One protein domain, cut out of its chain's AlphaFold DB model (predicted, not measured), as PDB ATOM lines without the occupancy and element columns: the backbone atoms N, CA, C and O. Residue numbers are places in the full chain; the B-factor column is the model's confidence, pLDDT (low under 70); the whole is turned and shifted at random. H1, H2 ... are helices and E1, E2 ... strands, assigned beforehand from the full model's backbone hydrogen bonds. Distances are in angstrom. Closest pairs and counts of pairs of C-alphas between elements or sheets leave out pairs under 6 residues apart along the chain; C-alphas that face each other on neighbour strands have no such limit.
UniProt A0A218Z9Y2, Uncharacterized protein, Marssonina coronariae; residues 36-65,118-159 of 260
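What this domain is: This is residues 36 to 65 and 118 to 159 of the 260 residues of an uncharacterized protein of Marssonina coronariae (UniProt A0A218Z9Y2). A long two-stranded hairpin, E2 and E3, is widened at its loop end by the short strand E1, and H1 packs over one face of this narrow sheet: two layers, helix on sheet. H2 sits at the other end of the hairpin, where E2 begins, and residues 118 to 123, of which 121 to 123 belong to H2, stick out. The printed part has 72 residues with two named helices and three named strands, in the order E1 H1 H2 E2 E3; the sheet runs E1 - E2 - E3, all antiparallel, and the class is mixed, helices and strands. The whole is only just compact, close to loose, with a radius of gyration of the C-alphas of 13.3 A and spans of 38 by 26 by 22 A.

Where its parts are: Find C-alpha 133 at (196.946, 192.895, 352.479); from there E2, residues 133 to 144, runs 28.8 A and bends by 75 degrees at residue 137. E3, residues 152 to 159, runs 22.9 A and ends at (194.744, 193.062, 356.558). E1 is residues 41 to 43, 6.9 A. H1, residues 50 to 64, begins at (204.581, 196.731, 368.213) and runs 20.9 A; H2, residues 121 to 129, runs 12.3 A.

How they stand to each other: Look first at the hairpin E2 and E3, where N 134 and O 158 are 2.8 A apart, within hydrogen-bond range. Pairing is staggered: E2 pairs with E1 over its residues 142 to 144, with N 42 and O 143 at 2.8 A. H1 is on the sheet; its closest C-alphas to E2 are Glu 52 and Gly 138, 6.0 A. H2 stands up from the sheet at 67 degrees; the C-alphas of Ser 127 and Trp 133, its closest to E2, are 6.0 A apart. H1 and H2 are apart, and in both every O i to N i+4 pair is within hydrogen-bond range.

The domain as a whole: The C-alphas farthest apart, of Glu 130 and Asp 145, are 37.8 A apart. Residues 66 to 117 are not printed, and C-alphas 65 and 118 are 14.4 A apart across the cut. Of the links printed whole, H2 to E2 is tight and the others are short. Look for pLDDT under 70 at residues 36 to 39 and 64 to 65.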
ATOM      1  N   PHE A  36     219.002 183.623 355.140       64.75
ATOM      2  CA  PHE A  36     220.133 184.480 355.398       64.75
ATOM      3  C   PHE A  36     221.357 183.757 354.859       64.75
ATOM      4  O   PHE A  36     221.673 182.652 355.291       64.75
ATOM      5  N   CYS A  37     222.026 184.354 353.879       61.47
ATOM      6  CA  CYS A  37     223.283 183.831 353.346       61.47
ATOM      7  C   CYS A  37     224.407 183.832 354.396       61.47
ATOM      8  O   CYS A  37     225.377 183.108 354.227       61.47
ATOM      9  N   CYS A  38     224.255 184.603 355.480       66.62
ATOM     10  CA  CYS A  38     225.274 184.794 356.507       66.62
ATOM     11  C   CYS A  38     224.757 184.342 357.876       66.62
ATOM     12  O   CYS A  38     223.589 184.542 358.218       66.62
ATOM     13  N   THR A  39     225.658 183.798 358.690       61.75
ATOM     14  CA  THR A  39     225.367 183.284 360.039       61.75
ATOM     15  C   THR A  39     225.080 184.378 361.072       61.75
ATOM     16  O   THR A  39     224.588 184.069 362.157       61.75
ATOM     17  N   LYS A  40     225.360 185.652 360.765       71.38
ATOM     18  CA  LYS A  40     225.144 186.778 361.681       71.38
ATOM     19  C   LYS A  40     224.431 187.927 360.980       71.38
ATOM     20  O   LYS A  40     225.024 188.675 360.207       71.38
ATOM     21  N   CYS A  41     223.143 188.073 361.272       74.56
ATOM     22  CA  CYS A  41     222.356 189.219 360.834       74.56
ATOM     23  C   CYS A  41     222.050 190.135 362.014       74.56
ATOM     24  O   CYS A  41     221.675 189.681 363.093       74.56
ATOM     25  N   TYR A  42     222.201 191.434 361.786       83.06
ATOM     26  CA  TYR A  42     222.024 192.481 362.780       83.06
ATOM     27  C   TYR A  42     220.968 193.458 362.297       83.06
ATOM     28  O   TYR A  42     220.968 193.868 361.135       83.06
ATOM     29  N   VAL A  43     220.090 193.861 363.203       86.88
ATOM     30  CA  VAL A  43     219.106 194.907 362.938       86.88
ATOM     31  C   VAL A  43     219.818 196.261 362.915       86.88
ATOM     32  O   VAL A  43     220.705 196.511 363.726       86.88
ATOM     33  N   LEU A  44     219.462 197.122 361.960       86.38
ATOM     34  CA  LEU A  44     220.059 198.454 361.798       86.38
ATOM     35  C   LEU A  44     219.371 199.545 362.628       86.38
ATOM     36  O   LEU A  44     219.920 200.633 362.773       86.38
ATOM     37  N   SER A  45     218.170 199.278 363.130       84.56
ATOM     38  CA  SER A  45     217.341 200.234 363.861       84.56
ATOM     39  C   SER A  45     216.596 199.554 365.001       84.56
ATOM     40  O   SER A  45     215.936 198.539 364.780       84.56
ATOM     41  N   ASP A  46     216.641 200.134 366.198       87.25
ATOM     42  CA  ASP A  46     215.889 199.603 367.335       87.25
ATOM     43  C   ASP A  46     214.376 199.632 367.062       87.25
ATOM     44  O   ASP A  46     213.872 200.649 366.574       87.25
ATOM     45  N   PRO A  47     213.639 198.548 367.375       89.56
ATOM     46  CA  PRO A  47     212.202 198.483 367.144       89.56
ATOM     47  C   PRO A  47     211.453 199.415 368.108       89.56
ATOM     48  O   PRO A  47     211.406 199.187 369.318       89.56
ATOM     49  N   ARG A  48     210.821 200.454 367.565       88.19
ATOM     50  CA  ARG A  48     210.145 201.535 368.300       88.19
ATOM     51  C   ARG A  48     208.685 201.234 368.627       88.19
ATOM     52  O   ARG A  48     208.110 201.876 369.501       88.19
ATOM     53  N   GLY A  49     208.077 200.268 367.941       88.44
ATOM     54  CA  GLY A  49     206.646 199.978 368.051       88.44
ATOM     55  C   GLY A  49     206.304 198.488 367.985       88.44
ATOM     56  O   GLY A  49     207.174 197.661 367.716       88.44
ATOM     57  N   PRO A  50     205.028 198.127 368.213       87.38
ATOM     58  CA  PRO A  50     204.581 196.731 368.213       87.38
ATOM     59  C   PRO A  50     204.829 196.035 366.868       87.38
ATOM     60  O   PRO A  50     205.296 194.902 366.840       87.38
ATOM     61  N   VAL A  51     204.608 196.739 365.754       87.81
ATOM     62  CA  VAL A  51     204.864 196.229 364.397       87.81
ATOM     63  C   VAL A  51     206.337 195.868 364.209       87.81
ATOM     64  O   VAL A  51     206.668 194.760 363.796       87.81
ATOM     65  N   GLU A  52     207.238 196.787 364.553       88.81
ATOM     66  CA  GLU A  52     208.679 196.567 364.419       88.81
ATOM     67  C   GLU A  52     209.172 195.472 365.372       88.81
ATOM     68  O   GLU A  52     210.043 194.695 364.995       88.81
ATOM     69  N   LYS A  53     208.580 195.336 366.566       89.75
ATOM     70  CA  LYS A  53     208.879 194.231 367.493       89.75
ATOM     71  C   LYS A  53     208.508 192.863 366.909       89.75
ATOM     72  O   LYS A  53     209.278 191.918 367.067       89.75
ATOM     73  N   GLU A  54     207.390 192.745 366.194       88.31
ATOM     74  CA  GLU A  54     207.022 191.497 365.505       88.31
ATOM     75  C   GLU A  54     207.976 191.182 364.341       88.31
ATOM     76  O   GLU A  54     208.420 190.042 364.187       88.31
ATOM     77  N   ILE A  55     208.381 192.196 363.569       89.75
ATOM     78  CA  ILE A  55     209.396 192.034 362.516       89.75
ATOM     79  C   ILE A  55     210.751 191.625 363.121       89.75
ATOM     80  O   ILE A  55     211.438 190.753 362.587       89.75
ATOM     81  N   PHE A  56     211.131 192.220 364.254       88.62
ATOM     82  CA  PHE A  56     212.346 191.870 364.987       88.62
ATOM     83  C   PHE A  56     212.306 190.409 365.436       88.62
ATOM     84  O   PHE A  56     213.267 189.669 365.236       88.62
ATOM     85  N   ARG A  57     211.169 189.971 365.987       86.12
ATOM     86  CA  ARG A  57     210.936 188.588 366.408       86.12
ATOM     87  C   ARG A  57     211.061 187.611 365.242       86.12
ATOM     88  O   ARG A  57     211.711 186.580 365.401       86.12
ATOM     89  N   PHE A  58     210.505 187.946 364.076       86.94
ATOM     90  CA  PHE A  58     210.719 187.187 362.844       86.94
ATOM     91  C   PHE A  58     212.208 187.090 362.495       86.94
ATOM     92  O   PHE A  58     212.728 185.986 362.352       86.94
ATOM     93  N   GLY A  59     212.914 188.223 362.421       82.81
ATOM     94  CA  GLY A  59     214.342 188.246 362.106       82.81
ATOM     95  C   GLY A  59     215.175 187.412 363.084       82.81
ATOM     96  O   GLY A  59     216.023 186.632 362.660       82.81
ATOM     97  N   PHE A  60     214.879 187.503 364.384       79.38
ATOM     98  CA  PHE A  60     215.524 186.710 365.428       79.38
ATOM     99  C   PHE A  60     215.250 185.212 365.267       79.38
ATOM    100  O   PHE A  60     216.183 184.416 365.346       79.38
ATOM    101  N   CYS A  61     213.996 184.814 365.031       78.19
ATOM    102  CA  CYS A  61     213.651 183.420 364.754       78.19
ATOM    103  C   CYS A  61     214.458 182.898 363.569       78.19
ATOM    104  O   CYS A  61     215.122 181.876 363.676       78.19
ATOM    105  N   MET A  62     214.453 183.623 362.457       74.38
ATOM    106  CA  MET A  62     215.078 183.135 361.240       74.38
ATOM    107  C   MET A  62     216.612 183.149 361.271       74.38
ATOM    108  O   MET A  62     217.223 182.321 360.602       74.38
ATOM    109  N   ALA A  63     217.233 184.043 362.047       71.38
ATOM    110  CA  ALA A  63     218.684 184.075 362.243       71.38
ATOM    111  C   ALA A  63     219.182 183.000 363.230       71.38
ATOM    112  O   ALA A  63     220.289 182.496 363.071       71.38
ATOM    113  N   ASN A  64     218.379 182.640 364.241       64.12
ATOM    114  CA  ASN A  64     218.749 181.643 365.259       64.12
ATOM    115  C   ASN A  64     218.308 180.215 364.929       64.12
ATOM    116  O   ASN A  64     218.671 179.283 365.649       64.12
ATOM    117  N   LEU A  65     217.536 180.016 363.860       58.38
ATOM    118  CA  LEU A  65     217.329 178.695 363.284       58.38
ATOM    119  C   LEU A  65     218.665 178.244 362.666       58.38
ATOM    120  O   LEU A  65     218.955 178.472 361.497       58.38
ATOM    121  N   GLU A 118     206.428 179.798 355.107       85.06
ATOM    122  CA  GLU A 118     206.553 180.503 353.841       85.06
ATOM    123  C   GLU A 118     205.281 180.366 353.002       85.06
ATOM    124  O   GLU A 118     204.720 179.279 352.830       85.06
ATOM    125  N   LEU A 119     204.852 181.495 352.456       84.62
ATOM    126  CA  LEU A 119     203.697 181.623 351.588       84.62
ATOM    127  C   LEU A 119     204.137 181.689 350.126       84.62
ATOM    128  O   LEU A 119     205.208 182.201 349.797       84.62
ATOM    129  N   SER A 120     203.269 181.215 349.232       84.00
ATOM    130  CA  SER A 120     203.454 181.409 347.794       84.00
ATOM    131  C   SER A 120     203.454 182.901 347.462       84.00
ATOM    132  O   SER A 120     202.471 183.601 347.718       84.00
ATOM    133  N   GLY A 121     204.542 183.386 346.859       83.94
ATOM    134  CA  GLY A 121     204.678 184.804 346.526       83.94
ATOM    135  C   GLY A 121     203.657 185.310 345.512       83.94
ATOM    136  O   GLY A 121     203.287 186.477 345.578       83.94
ATOM    137  N   LEU A 122     203.152 184.437 344.634       82.25
ATOM    138  CA  LEU A 122     202.102 184.792 343.676       82.25
ATOM    139  C   LEU A 122     200.784 185.119 344.388       82.25
ATOM    140  O   LEU A 122     200.213 186.179 344.156       82.25
ATOM    141  N   MET A 123     200.361 184.266 345.326       81.19
ATOM    142  CA  MET A 123     199.086 184.430 346.039       81.19
ATOM    143  C   MET A 123     199.059 185.689 346.910       81.19
ATOM    144  O   MET A 123     198.055 186.401 346.958       81.19
ATOM    145  N   VAL A 124     200.165 185.975 347.608       84.81
ATOM    146  CA  VAL A 124     200.255 187.174 348.451       84.81
ATOM    147  C   VAL A 124     200.317 188.431 347.589       84.81
ATOM    148  O   VAL A 124     199.603 189.385 347.875       84.81
ATOM    149  N   ALA A 125     201.085 188.416 346.494       84.06
ATOM    150  CA  ALA A 125     201.179 189.557 345.588       84.06
ATOM    151  C   ALA A 125     199.840 189.893 344.908       84.06
ATOM    152  O   ALA A 125     199.527 191.067 344.732       84.06
ATOM    153  N   GLU A 126     199.041 188.891 344.532       83.69
ATOM    154  CA  GLU A 126     197.672 189.104 344.037       83.69
ATOM    155  C   GLU A 126     196.782 189.717 345.121       83.69
ATOM    156  O   GLU A 126     196.143 190.742 344.891       83.69
ATOM    157  N   SER A 127     196.828 189.174 346.338       83.50
ATOM    158  CA  SER A 127     196.035 189.692 347.458       83.50
ATOM    159  C   SER A 127     196.439 191.116 347.883       83.50
ATOM    160  O   SER A 127     195.591 191.888 348.329       83.50
ATOM    161  N   GLU A 128     197.718 191.487 347.749       83.44
ATOM    162  CA  GLU A 128     198.201 192.864 347.942       83.44
ATOM    163  C   GLU A 128     197.637 193.814 346.876       83.44
ATOM    164  O   GLU A 128     197.194 194.911 347.210       83.44
ATOM    165  N   LYS A 129     197.607 193.398 345.599       84.75
ATOM    166  CA  LYS A 129     197.030 194.205 344.505       84.75
ATOM    167  C   LYS A 129     195.536 194.456 344.695       84.75
ATOM    168  O   LYS A 129     195.056 195.526 344.341       84.75
ATOM    169  N   GLU A 130     194.824 193.492 345.269       83.62
ATOM    170  CA  GLU A 130     193.410 193.618 345.634       83.62
ATOM    171  C   GLU A 130     193.181 194.441 346.915       83.62
ATOM    172  O   GLU A 130     192.040 194.649 347.318       83.62
ATOM    173  N   GLY A 131     194.243 194.896 347.589       83.00
ATOM    174  CA  GLY A 131     194.144 195.681 348.820       83.00
ATOM    175  C   GLY A 131     193.761 194.874 350.064       83.00
ATOM    176  O   GLY A 131     193.584 195.454 351.133       83.00
ATOM    177  N   ARG A 132     193.680 193.537 349.974       86.06
ATOM    178  CA  ARG A 132     193.377 192.671 351.129       86.06
ATOM    179  C   ARG A 132     194.517 192.632 352.135       86.06
ATOM    180  O   ARG A 132     194.276 192.491 353.330       86.06
ATOM    181  N   TRP A 133     195.750 192.762 351.657       89.44
ATOM    182  CA  TRP A 133     196.946 192.895 352.479       89.44
ATOM    183  C   TRP A 133     197.630 194.211 352.152       89.44
ATOM    184  O   TRP A 133     198.021 194.451 351.015       89.44
ATOM    185  N   VAL A 134     197.769 195.072 353.153       88.38
ATOM    186  CA  VAL A 134     198.342 196.407 352.995       88.38
ATOM    187  C   VAL A 134     199.640 196.477 353.793       88.38
ATOM    188  O   VAL A 134     199.650 196.107 354.973       88.38
ATOM    189  N   PRO A 135     200.748 196.949 353.197       86.31
ATOM    190  CA  PRO A 135     201.985 197.143 353.930       86.31
ATOM    191  C   PRO A 135     201.797 198.198 355.018       86.31
ATOM    192  O   PRO A 135     201.388 199.332 354.763       86.31
ATOM    193  N   ASN A 136     202.128 197.828 356.249       86.81
ATOM    194  CA  ASN A 136     202.296 198.781 357.327       86.81
ATOM    195  C   ASN A 136     203.518 199.673 357.026       86.81
ATOM    196  O   ASN A 136     204.471 199.254 356.367       86.81
ATOM    197  N   ARG A 137     203.496 200.918 357.513       84.81
ATOM    198  CA  ARG A 137     204.610 201.865 357.342       84.81
ATOM    199  C   ARG A 137     205.862 201.451 358.121       84.81
ATOM    200  O   ARG A 137     206.956 201.862 357.746       84.81
ATOM    201  N   GLY A 138     205.706 200.669 359.190       85.94
ATOM    202  CA  GLY A 138     206.820 200.137 359.971       85.94
ATOM    203  C   GLY A 138     207.606 199.079 359.197       85.94
ATOM    204  O   GLY A 138     207.030 198.146 358.635       85.94
ATOM    205  N   TYR A 139     208.929 199.208 359.195       91.12
ATOM    206  CA  TYR A 139     209.839 198.243 358.586       91.12
ATOM    207  C   TYR A 139     211.129 198.152 359.395       91.12
ATOM    208  O   TYR A 139     211.520 199.105 360.066       91.12
ATOM    209  N   LEU A 140     211.825 197.022 359.290       91.44
ATOM    210  CA  LEU A 140     213.181 196.885 359.815       91.44
ATOM    211  C   LEU A 140     214.148 196.535 358.699       91.44
ATOM    212  O   LEU A 140     213.863 195.699 357.838       91.44
ATOM    213  N   LYS A 141     215.313 197.174 358.746       91.06
ATOM    214  CA  LYS A 141     216.448 196.838 357.896       91.06
ATOM    215  C   LYS A 141     217.445 196.019 358.687       91.06
ATOM    216  O   LYS A 141     217.711 196.289 359.857       91.06
ATOM    217  N   PHE A 142     218.026 195.050 358.011       87.12
ATOM    218  CA  PHE A 142     219.019 194.157 358.561       87.12
ATOM    219  C   PHE A 142     220.268 194.213 357.682       87.12
ATOM    220  O   PHE A 142     220.188 194.369 356.460       87.12
ATOM    221  N   ARG A 143     221.427 194.063 358.313       86.00
ATOM    222  CA  ARG A 143     222.719 193.876 357.651       86.00
ATOM    223  C   ARG A 143     223.335 192.556 358.087       86.00
ATOM    224  O   ARG A 143     223.003 192.050 359.158       86.00
ATOM    225  N   CYS A 144     224.273 192.052 357.307       82.19
ATOM    226  CA  CYS A 144     225.191 191.013 357.751       82.19
ATOM    227  C   CYS A 144     226.627 191.547 357.749       82.19
ATOM    228  O   CYS A 144     226.879 192.695 357.384       82.19
ATOM    229  N   ASP A 145     227.549 190.723 358.222       82.19
ATOM    230  CA  ASP A 145     228.990 190.967 358.226       82.19
ATOM    231  C   ASP A 145     229.645 190.795 356.846       82.19
ATOM    232  O   ASP A 145     230.668 191.421 356.581       82.19
ATOM    233  N   GLU A 146     229.053 189.998 355.956       82.00
ATOM    234  CA  GLU A 146     229.630 189.716 354.632       82.00
ATOM    235  C   GLU A 146     229.234 190.730 353.543       82.00
ATOM    236  O   GLU A 146     230.015 190.984 352.626       82.00
ATOM    237  N   HIS A 147     228.038 191.326 353.621       80.31
ATOM    238  CA  HIS A 147     227.507 192.209 352.577       80.31
ATOM    239  C   HIS A 147     227.432 193.660 353.051       80.31
ATOM    240  O   HIS A 147     226.928 193.970 354.131       80.31
ATOM    241  N   THR A 148     227.896 194.581 352.209       77.19
ATOM    242  CA  THR A 148     227.866 196.017 352.494       77.19
ATOM    243  C   THR A 148     226.455 196.590 352.353       77.19
ATOM    244  O   THR A 148     225.830 196.447 351.303       77.19
ATOM    245  N   GLY A 149     225.998 197.329 353.369       73.56
ATOM    246  CA  GLY A 149     224.712 198.034 353.362       73.56
ATOM    247  C   GLY A 149     223.544 197.226 353.948       73.56
ATOM    248  O   GLY A 149     223.752 196.169 354.547       73.56
ATOM    249  N   PRO A 150     222.303 197.742 353.846       74.00
ATOM    250  CA  PRO A 150     221.115 196.991 354.222       74.00
ATOM    251  C   PRO A 150     220.932 195.841 353.234       74.00
ATOM    252  O   PRO A 150     220.533 196.034 352.088       74.00
ATOM    253  N   TRP A 151     221.243 194.642 353.700       81.06
ATOM    254  CA  TRP A 151     221.120 193.419 352.922       81.06
ATOM    255  C   TRP A 151     219.656 192.980 352.799       81.06
ATOM    256  O   TRP A 151     219.240 192.377 351.809       81.06
ATOM    257  N   LEU A 152     218.859 193.267 353.835       85.88
ATOM    258  CA  LEU A 152     217.504 192.743 353.963       85.88
ATOM    259  C   LEU A 152     216.582 193.826 354.508       85.88
ATOM    260  O   LEU A 152     216.943 194.548 355.440       85.88
ATOM    261  N   THR A 153     215.368 193.900 353.970       90.06
ATOM    262  CA  THR A 153     214.296 194.737 354.516       90.06
ATOM    263  C   THR A 153     213.065 193.882 354.760       90.06
ATOM    264  O   THR A 153     212.671 193.094 353.904       90.06
ATOM    265  N   CYS A 154     212.465 194.022 355.936       91.88
ATOM    266  CA  CYS A 154     211.244 193.318 356.299       91.88
ATOM    267  C   CYS A 154     210.125 194.319 356.580       91.88
ATOM    268  O   CYS A 154     210.318 195.268 357.341       91.88
ATOM    269  N   PHE A 155     208.960 194.066 355.995       93.00
ATOM    270  CA  PHE A 155     207.725 194.819 356.197       93.00
ATOM    271  C   PHE A 155     206.665 193.900 356.792       93.00
ATOM    272  O   PHE A 155     206.645 192.706 356.495       93.00
ATOM    273  N   LEU A 156     205.752 194.457 357.582       92.75
ATOM    274  CA  LEU A 156     204.564 193.741 358.031       92.75
ATOM    275  C   LEU A 156     203.384 194.151 357.149       92.75
ATOM    276  O   LEU A 156     203.047 195.328 357.076       92.75
ATOM    277  N   LEU A 157     202.762 193.192 356.478       92.44
ATOM    278  CA  LEU A 157     201.480 193.361 355.816       92.44
ATOM    279  C   LEU A 157     200.382 193.020 356.819       92.44
ATOM    280  O   LEU A 157     200.374 191.942 357.425       92.44
ATOM    281  N   GLN A 158     199.460 193.951 356.987       90.25
ATOM    282  CA  GLN A 158     198.257 193.778 357.789       90.25
ATOM    283  C   GLN A 158     197.067 193.627 356.857       90.25
ATOM    284  O   GLN A 158     197.138 194.028 355.692       90.25
ATOM    285  N   ARG A 159     195.968 193.059 357.352       86.50
ATOM    286  CA  ARG A 159     194.744 193.062 356.558       86.50
ATOM    287  C   ARG A 159     194.360 194.495 356.255       86.50
ATOM    288  O   ARG A 159     194.337 195.331 357.161       86.50
TER     289      ARG A 159